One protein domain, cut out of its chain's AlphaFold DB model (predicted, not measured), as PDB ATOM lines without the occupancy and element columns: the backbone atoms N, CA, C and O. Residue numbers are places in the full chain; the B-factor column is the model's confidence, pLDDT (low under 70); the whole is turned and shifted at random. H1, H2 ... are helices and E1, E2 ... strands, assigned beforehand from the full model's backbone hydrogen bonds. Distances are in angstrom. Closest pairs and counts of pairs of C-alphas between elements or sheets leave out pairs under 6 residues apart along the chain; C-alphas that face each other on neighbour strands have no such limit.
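AT A GLANCE: This is residues 125 to 188 of the 314 residues of a protein of Miscanthus lutarioriparius (UniProt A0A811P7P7). A two-stranded antiparallel hairpin, E1 and E2, has a long loop at one end and, near the other, one helix, H1, whose residues 141 to 149 come near E1. The 64 printed residues run H1, E1, E2; the class is mixed, helices and strands, with under half of the residues in named elements. The whole is only just loose, close to compact, with a radius of gyration of the C-alphas of 13.3 A and spans of 32 by 29 by 20 A.

HOW THE PARTS SIT: Look first at E1, residues 155 to 159, and E2, residues 176 to 180, an antiparallel hairpin at 163 degrees; N 158 and O 177 are 2.8 A apart, within hydrogen-bond range. H1, residues 135 to 150, comes closest to E1 at the C-alphas of Cys 149 and Gly 155, 5.7 A. H1 and E2 are only just apart, closest 8.4 A. In H1 every O i to N i+4 pair is within hydrogen-bond range.

IN THESE COORDINATES: Find C-alpha 135 at (-2.431, 16.392, 16.443); from there H1 runs 22.1 A to C-alpha 150. E1 measures 13.3 A; E2, 12.9 A, ends at C-alpha 180, (10.411, 0.360, 18.557).

THE WHOLE: The C-alphas farthest apart, of Ser 135 and Ser 170, are 35.6 A apart. The printed part has no cut. H1 to E1 is a tight link; E1 to E2 is long, 16 residues. Residues 131 to 136 stand free. The model's pLDDT is under 70 at residues 169 to 170, 172 to 173 and 184 to 188.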
ATOM      1  N   VAL A 125       8.090  17.210  25.378       92.75
ATOM      2  CA  VAL A 125       6.649  17.480  25.315       92.75
ATOM      3  C   VAL A 125       6.232  17.940  26.703       92.75
ATOM      4  O   VAL A 125       6.399  17.198  27.672       92.75
ATOM      5  N   GLU A 126       5.748  19.172  26.808       92.81
ATOM      6  CA  GLU A 126       5.348  19.743  28.096       92.81
ATOM      7  C   GLU A 126       3.930  19.296  28.492       92.81
ATOM      8  O   GLU A 126       3.134  18.849  27.663       92.81
ATOM      9  N   ALA A 127       3.589  19.413  29.779       88.81
ATOM     10  CA  ALA A 127       2.321  18.909  30.319       88.81
ATOM     11  C   ALA A 127       1.072  19.524  29.655       88.81
ATOM     12  O   ALA A 127       0.039  18.869  29.548       88.81
ATOM     13  N   ASN A 128       1.161  20.767  29.179       89.75
ATOM     14  CA  ASN A 128       0.090  21.441  28.442       89.75
ATOM     15  C   ASN A 128      -0.075  20.931  26.997       89.75
ATOM     16  O   ASN A 128      -1.123  21.145  26.394       89.75
ATOM     17  N   GLU A 129       0.944  20.280  26.435       88.94
ATOM     18  CA  GLU A 129       0.935  19.700  25.087       88.94
ATOM     19  C   GLU A 129       0.580  18.205  25.087       88.94
ATOM     20  O   GLU A 129       0.227  17.664  24.034       88.94
ATOM     21  N   ALA A 130       0.684  17.548  26.248       84.25
ATOM     22  CA  ALA A 130       0.525  16.111  26.454       84.25
ATOM     23  C   ALA A 130      -0.951  15.668  26.453       84.25
ATOM     24  O   ALA A 130      -1.480  15.189  27.453       84.25
ATOM     25  N   SER A 131      -1.619  15.825  25.309       84.94
ATOM     26  CA  SER A 131      -2.981  15.336  25.071       84.94
ATOM     27  C   SER A 131      -3.027  14.430  23.835       84.94
ATOM     28  O   SER A 131      -2.417  14.781  22.821       84.94
ATOM     29  N   PRO A 132      -3.765  13.300  23.872       82.00
ATOM     30  CA  PRO A 132      -3.953  12.433  22.706       82.00
ATOM     31  C   PRO A 132      -4.669  13.140  21.547       82.00
ATOM     32  O   PRO A 132      -4.458  12.780  20.394       82.00
ATOM     33  N   ASP A 133      -5.453  14.184  21.823       87.69
ATOM     34  CA  ASP A 133      -6.166  14.949  20.793       87.69
ATOM     35  C   ASP A 133      -5.288  16.037  20.147       87.69
ATOM     36  O   ASP A 133      -5.683  16.685  19.174       87.69
ATOM     37  N   ASN A 134      -4.072  16.255  20.664       91.44
ATOM     38  CA  ASN A 134      -3.151  17.236  20.109       91.44
ATOM     39  C   ASN A 134      -2.397  16.661  18.901       91.44
ATOM     40  O   ASN A 134      -1.290  16.122  19.005       91.44
ATOM     41  N   SER A 135      -2.991  16.839  17.722       90.19
ATOM     42  CA  SER A 135      -2.431  16.392  16.443       90.19
ATOM     43  C   SER A 135      -1.029  16.944  16.156       90.19
ATOM     44  O   SER A 135      -0.219  16.255  15.536       90.19
ATOM     45  N   SER A 136      -0.701  18.149  16.637       92.31
ATOM     46  CA  SER A 136       0.620  18.756  16.431       92.31
ATOM     47  C   SER A 136       1.717  18.041  17.228       92.31
ATOM     48  O   SER A 136       2.784  17.744  16.684       92.31
ATOM     49  N   THR A 137       1.438  17.688  18.489       91.56
ATOM     50  CA  THR A 137       2.344  16.914  19.348       91.56
ATOM     51  C   THR A 137       2.556  15.520  18.776       91.56
ATOM     52  O   THR A 137       3.698  15.087  18.618       91.56
ATOM     53  N   LEU A 138       1.473  14.848  18.372       89.81
ATOM     54  CA  LEU A 138       1.552  13.532  17.737       89.81
ATOM     55  C   LEU A 138       2.368  13.564  16.440       89.81
ATOM     56  O   LEU A 138       3.208  12.694  16.221       89.81
ATOM     57  N   ALA A 139       2.178  14.577  15.590       91.31
ATOM     58  CA  ALA A 139       2.957  14.732  14.364       91.31
ATOM     59  C   ALA A 139       4.455  14.928  14.652       91.31
ATOM     60  O   ALA A 139       5.294  14.303  13.996       91.31
ATOM     61  N   ARG A 140       4.805  15.742  15.658       93.88
ATOM     62  CA  ARG A 140       6.195  15.934  16.112       93.88
ATOM     63  C   ARG A 140       6.804  14.634  16.634       93.88
ATOM     64  O   ARG A 140       7.900  14.276  16.210       93.88
ATOM     65  N   MET A 141       6.090  13.906  17.495       92.25
ATOM     66  CA  MET A 141       6.546  12.622  18.041       92.25
ATOM     67  C   MET A 141       6.739  11.571  16.944       92.25
ATOM     68  O   MET A 141       7.779  10.920  16.897       92.25
ATOM     69  N   ASN A 142       5.790  11.455  16.011       90.50
ATOM     70  CA  ASN A 142       5.895  10.544  14.871       90.50
ATOM     71  C   ASN A 142       7.053  10.910  13.937       90.50
ATOM     72  O   ASN A 142       7.732  10.027  13.418       90.50
ATOM     73  N   THR A 143       7.299  12.203  13.722       93.19
ATOM     74  CA  THR A 143       8.441  12.671  12.924       93.19
ATOM     75  C   THR A 143       9.756  12.327  13.618       93.19
ATOM     76  O   THR A 143      10.656  11.786  12.986       93.19
ATOM     77  N   PHE A 144       9.845  12.560  14.928       94.50
ATOM     78  CA  PHE A 144      11.011  12.198  15.733       94.50
ATOM     79  C   PHE A 144      11.279  10.685  15.710       94.50
ATOM     80  O   PHE A 144      12.410  10.266  15.485       94.50
ATOM     81  N   PHE A 145      10.236   9.865  15.841       91.88
ATOM     82  CA  PHE A 145      10.331   8.411  15.724       91.88
ATOM     83  C   PHE A 145      10.826   7.953  14.346       91.88
ATOM     84  O   PHE A 145      11.746   7.139  14.255       91.88
ATOM     85  N   LYS A 146      10.259   8.503  13.263       89.94
ATOM     86  CA  LYS A 146      10.688   8.195  11.890       89.94
ATOM     87  C   LYS A 146      12.141   8.593  11.652       89.94
ATOM     88  O   LYS A 146      12.885   7.804  11.077       89.94
ATOM     89  N   ASN A 147      12.549   9.768  12.129       91.44
ATOM     90  CA  ASN A 147      13.931  10.230  12.027       91.44
ATOM     91  C   ASN A 147      14.882   9.296  12.787       91.44
ATOM     92  O   ASN A 147      15.892   8.893  12.225       91.44
ATOM     93  N   ALA A 148      14.530   8.876  14.008       91.25
ATOM     94  CA  ALA A 148      15.325   7.912  14.768       91.25
ATOM     95  C   ALA A 148      15.515   6.595  13.990       91.25
ATOM     96  O   ALA A 148      16.642   6.129  13.833       91.25
ATOM     97  N   CYS A 149      14.437   6.050  13.415       86.31
ATOM     98  CA  CYS A 149      14.507   4.842  12.587       86.31
ATOM     99  C   CYS A 149      15.396   5.034  11.341       86.31
ATOM    100  O   CYS A 149      16.160   4.146  10.973       86.31
ATOM    101  N   GLN A 150      15.321   6.199  10.689       86.69
ATOM    102  CA  GLN A 150      16.150   6.532   9.521       86.69
ATOM    103  C   GLN A 150      17.627   6.737   9.883       86.69
ATOM    104  O   GLN A 150      18.510   6.457   9.074       86.69
ATOM    105  N   SER A 151      17.907   7.179  11.108       85.38
ATOM    106  CA  SER A 151      19.254   7.373  11.645       85.38
ATOM    107  C   SER A 151      19.887   6.092  12.199       85.38
ATOM    108  O   SER A 151      20.889   6.173  12.896       85.38
ATOM    109  N   SER A 152      19.367   4.910  11.846       84.19
ATOM    110  CA  SER A 152      19.859   3.602  12.322       84.19
ATOM    111  C   SER A 152      19.668   3.358  13.828       84.19
ATOM    112  O   SER A 152      20.364   2.526  14.407       84.19
ATOM    113  N   CYS A 153      18.716   4.046  14.468       87.00
ATOM    114  CA  CYS A 153      18.268   3.719  15.822       87.00
ATOM    115  C   CYS A 153      17.101   2.721  15.776       87.00
ATOM    116  O   CYS A 153      16.282   2.741  14.860       87.00
ATOM    117  N   GLU A 154      16.974   1.887  16.810       86.31
ATOM    118  CA  GLU A 154      15.894   0.892  16.929       86.31
ATOM    119  C   GLU A 154      14.499   1.529  17.118       86.31
ATOM    120  O   GLU A 154      13.461   0.949  16.785       86.31
ATOM    121  N   GLY A 155      14.468   2.741  17.672       90.00
ATOM    122  CA  GLY A 155      13.250   3.463  18.000       90.00
ATOM    123  C   GLY A 155      13.531   4.627  18.941       90.00
ATOM    124  O   GLY A 155      14.589   5.253  18.869       90.00
ATOM    125  N   ILE A 156      12.582   4.914  19.832       93.44
ATOM    126  CA  ILE A 156      12.670   6.007  20.805       93.44
ATOM    127  C   ILE A 156      12.413   5.515  22.230       93.44
ATOM    128  O   ILE A 156      11.683   4.551  22.466       93.44
ATOM    129  N   MET A 157      12.988   6.233  23.191       93.06
ATOM    130  CA  MET A 157      12.736   6.049  24.618       93.06
ATOM    131  C   MET A 157      11.895   7.214  25.135       93.06
ATOM    132  O   MET A 157      12.339   8.362  25.108       93.06
ATOM    133  N   LEU A 158      10.696   6.924  25.635       92.12
ATOM    134  CA  LEU A 158       9.861   7.889  26.338       92.12
ATOM    135  C   LEU A 158      10.228   7.849  27.816       92.12
ATOM    136  O   LEU A 158      10.262   6.777  28.419       92.12
ATOM    137  N   LYS A 159      10.513   9.017  28.391       92.56
ATOM    138  CA  LYS A 159      10.891   9.149  29.798       92.56
ATOM    139  C   LYS A 159      10.065  10.241  30.468       92.56
ATOM    140  O   LYS A 159       9.975  11.343  29.926       92.56
ATOM    141  N   THR A 160       9.504   9.961  31.642       92.00
ATOM    142  CA  THR A 160       8.860  10.998  32.462       92.00
ATOM    143  C   THR A 160       9.894  12.031  32.923       92.00
ATOM    144  O   THR A 160      11.027  11.689  33.264       92.00
ATOM    145  N   LEU A 161       9.532  13.319  32.878       91.31
ATOM    146  CA  LEU A 161      10.461  14.419  33.176       91.31
ATOM    147  C   LEU A 161      10.453  14.833  34.647       91.31
ATOM    148  O   LEU A 161      11.525  15.041  35.220       91.31
ATOM    149  N   ASP A 162       9.255  14.938  35.230       90.31
ATOM    150  CA  ASP A 162       9.033  15.599  36.518       90.31
ATOM    151  C   ASP A 162       8.367  14.669  37.556       90.31
ATOM    152  O   ASP A 162       8.888  14.513  38.660       90.31
ATOM    153  N   VAL A 163       7.260  13.998  37.205       87.56
ATOM    154  CA  VAL A 163       6.520  13.083  38.104       87.56
ATOM    155  C   VAL A 163       7.069  11.661  37.996       87.56
ATOM    156  O   VAL A 163       7.248  11.154  36.888       87.56
ATOM    157  N   ASP A 164       7.361  11.034  39.142       84.69
ATOM    158  CA  ASP A 164       7.944   9.683  39.246       84.69
ATOM    159  C   ASP A 164       9.173   9.473  38.339       84.69
ATOM    160  O   ASP A 164       9.457   8.385  37.839       84.69
ATOM    161  N   ALA A 165       9.925  10.555  38.124       87.00
ATOM    162  CA  ALA A 165      11.030  10.631  37.175       87.00
ATOM    163  C   ALA A 165      12.397  10.307  37.799       87.00
ATOM    164  O   ALA A 165      13.433  10.641  37.220       87.00
ATOM    165  N   GLY A 166      12.424   9.685  38.983       84.38
ATOM    166  CA  GLY A 166      13.652   9.246  39.650       84.38
ATOM    167  C   GLY A 166      14.369   8.127  38.886       84.38
ATOM    168  O   GLY A 166      13.773   7.405  38.085       84.38
ATOM    169  N   TYR A 167      15.666   7.964  39.133       84.75
ATOM    170  CA  TYR A 167      16.471   6.906  38.526       84.75
ATOM    171  C   TYR A 167      16.489   5.657  39.422       84.75
ATOM    172  O   TYR A 167      17.003   5.681  40.540       84.75
ATOM    173  N   SER A 168      15.993   4.524  38.910       80.25
ATOM    174  CA  SER A 168      15.936   3.245  39.635       80.25
ATOM    175  C   SER A 168      16.723   2.139  38.922       80.25
ATOM    176  O   SER A 168      16.187   1.429  38.082       80.25
ATOM    177  N   ALA A 169      17.982   1.922  39.319       66.75
ATOM    178  CA  ALA A 169      18.934   1.010  38.656       66.75
ATOM    179  C   ALA A 169      18.597  -0.503  38.706       66.75
ATOM    180  O   ALA A 169      19.391  -1.329  38.263       66.75
ATOM    181  N   SER A 170      17.467  -0.900  39.294       65.25
ATOM    182  CA  SER A 170      17.134  -2.315  39.545       65.25
ATOM    183  C   SER A 170      15.657  -2.670  39.390       65.25
ATOM    184  O   SER A 170      15.300  -3.841  39.510       65.25
ATOM    185  N   LYS A 171      14.792  -1.690  39.118       70.75
ATOM    186  CA  LYS A 171      13.357  -1.915  38.951       70.75
ATOM    187  C   LYS A 171      12.972  -1.600  37.518       70.75
ATOM    188  O   LYS A 171      13.370  -0.573  36.978       70.75
ATOM    189  N   ARG A 172      12.183  -2.488  36.916       69.06
ATOM    190  CA  ARG A 172      11.459  -2.157  35.693       69.06
ATOM    191  C   ARG A 172      10.374  -1.166  36.103       69.06
ATOM    192  O   ARG A 172       9.462  -1.541  36.831       69.06
ATOM    193  N   CYS A 173      10.554   0.091  35.724       67.12
ATOM    194  CA  CYS A 173       9.631   1.169  36.040       67.12
ATOM    195  C   CYS A 173       8.912   1.600  34.764       67.12
ATOM    196  O   CYS A 173       9.537   1.690  33.708       67.12
ATOM    197  N   ASP A 174       7.635   1.949  34.888       74.88
ATOM    198  CA  ASP A 174       6.834   2.491  33.781       74.88
ATOM    199  C   ASP A 174       7.238   3.930  33.411       74.88
ATOM    200  O   ASP A 174       6.717   4.511  32.465       74.88
ATOM    201  N   SER A 175       8.211   4.505  34.128       80.81
ATOM    202  CA  SER A 175       8.786   5.810  33.813       80.81
ATOM    203  C   SER A 175       9.549   5.809  32.491       80.81
ATOM    204  O   SER A 175       9.719   6.880  31.907       80.81
ATOM    205  N   TRP A 176      10.052   4.652  32.037       87.75
ATOM    206  CA  TRP A 176      10.844   4.503  30.813       87.75
ATOM    207  C   TRP A 176      10.174   3.502  29.870       87.75
ATOM    208  O   TRP A 176      10.232   2.289  30.083       87.75
ATOM    209  N   LEU A 177       9.578   4.006  28.793       88.88
ATOM    210  CA  LEU A 177       8.907   3.191  27.785       88.88
ATOM    211  C   LEU A 177       9.726   3.175  26.498       88.88
ATOM    212  O   LEU A 177      10.135   4.214  25.986       88.88
ATOM    213  N   LYS A 178       9.952   1.977  25.965       89.50
ATOM    214  CA  LYS A 178      10.600   1.768  24.668       89.50
ATOM    215  C   LYS A 178       9.526   1.667  23.589       89.50
ATOM    216  O   LYS A 178       8.626   0.840  23.702       89.50
ATOM    217  N   VAL A 179       9.630   2.481  22.548       88.88
ATOM    218  CA  VAL A 179       8.789   2.375  21.350       88.88
ATOM    219  C   VAL A 179       9.709   2.070  20.191       88.88
ATOM    220  O   VAL A 179      10.565   2.884  19.847       88.88
ATOM    221  N   LYS A 180       9.561   0.873  19.629       85.62
ATOM    222  CA  LYS A 180      10.411   0.360  18.557       85.62
ATOM    223  C   LYS A 180       9.642   0.263  17.252       85.62
ATOM    224  O   LYS A 180       8.412   0.229  17.252       85.62
ATOM    225  N   ARG A 181      10.377   0.213  16.142       80.19
ATOM    226  CA  ARG A 181       9.803   0.075  14.796       80.19
ATOM    227  C   ARG A 181       8.903  -1.155  14.656       80.19
ATOM    228  O   ARG A 181       7.856  -1.054  14.028       80.19
ATOM    229  N   ASP A 182       9.282  -2.268  15.272       73.19
ATOM    230  CA  ASP A 182       8.554  -3.539  15.234       73.19
ATOM    231  C   ASP A 182       7.209  -3.514  15.976       73.19
ATOM    232  O   ASP A 182       6.344  -4.332  15.679       73.19
ATOM    233  N   TYR A 183       6.989  -2.555  16.882       70.44
ATOM    234  CA  TYR A 183       5.716  -2.418  17.604       70.44
ATOM    235  C   TYR A 183       4.654  -1.655  16.810       70.44
ATOM    236  O   TYR A 183       3.489  -1.634  17.202       70.44
ATOM    237  N   VAL A 184       5.039  -0.992  15.717       69.69
ATOM    238  CA  VAL A 184       4.110  -0.199  14.910       69.69
ATOM    239  C   VAL A 184       3.631  -1.033  13.728       69.69
ATOM    240  O   VAL A 184       4.414  -1.396  12.845       69.69
ATOM    241  N   GLU A 185       2.327  -1.311  13.699       64.75
ATOM    242  CA  GLU A 185       1.689  -2.040  12.603       64.75
ATOM    243  C   GLU A 185       2.020  -1.406  11.243       64.75
ATOM    244  O   GLU A 185       1.907  -0.195  11.043       64.75
ATOM    245  N   GLY A 186       2.465  -2.241  10.300       63.75
ATOM    246  CA  GLY A 186       2.818  -1.827   8.941       63.75
ATOM    247  C   GLY A 186       4.222  -1.233   8.762       63.75
ATOM    248  O   GLY A 186       4.578  -0.916   7.629       63.75
ATOM    249  N   LEU A 187       5.029  -1.087   9.824       60.72
ATOM    250  CA  LEU A 187       6.425  -0.623   9.721       60.72
ATOM    251  C   LEU A 187       7.478  -1.712   9.975       60.72
ATOM    252  O   LEU A 187       8.621  -1.532   9.538       60.72
ATOM    253  N   GLY A 188       7.127  -2.795  10.670       63.72
ATOM    254  CA  GLY A 188       8.013  -3.936  10.919       63.72
ATOM    255  C   GLY A 188       8.124  -4.887   9.724       63.72
ATOM    256  O   GLY A 188       7.193  -5.003   8.927       63.72
TER     257      GLY A 188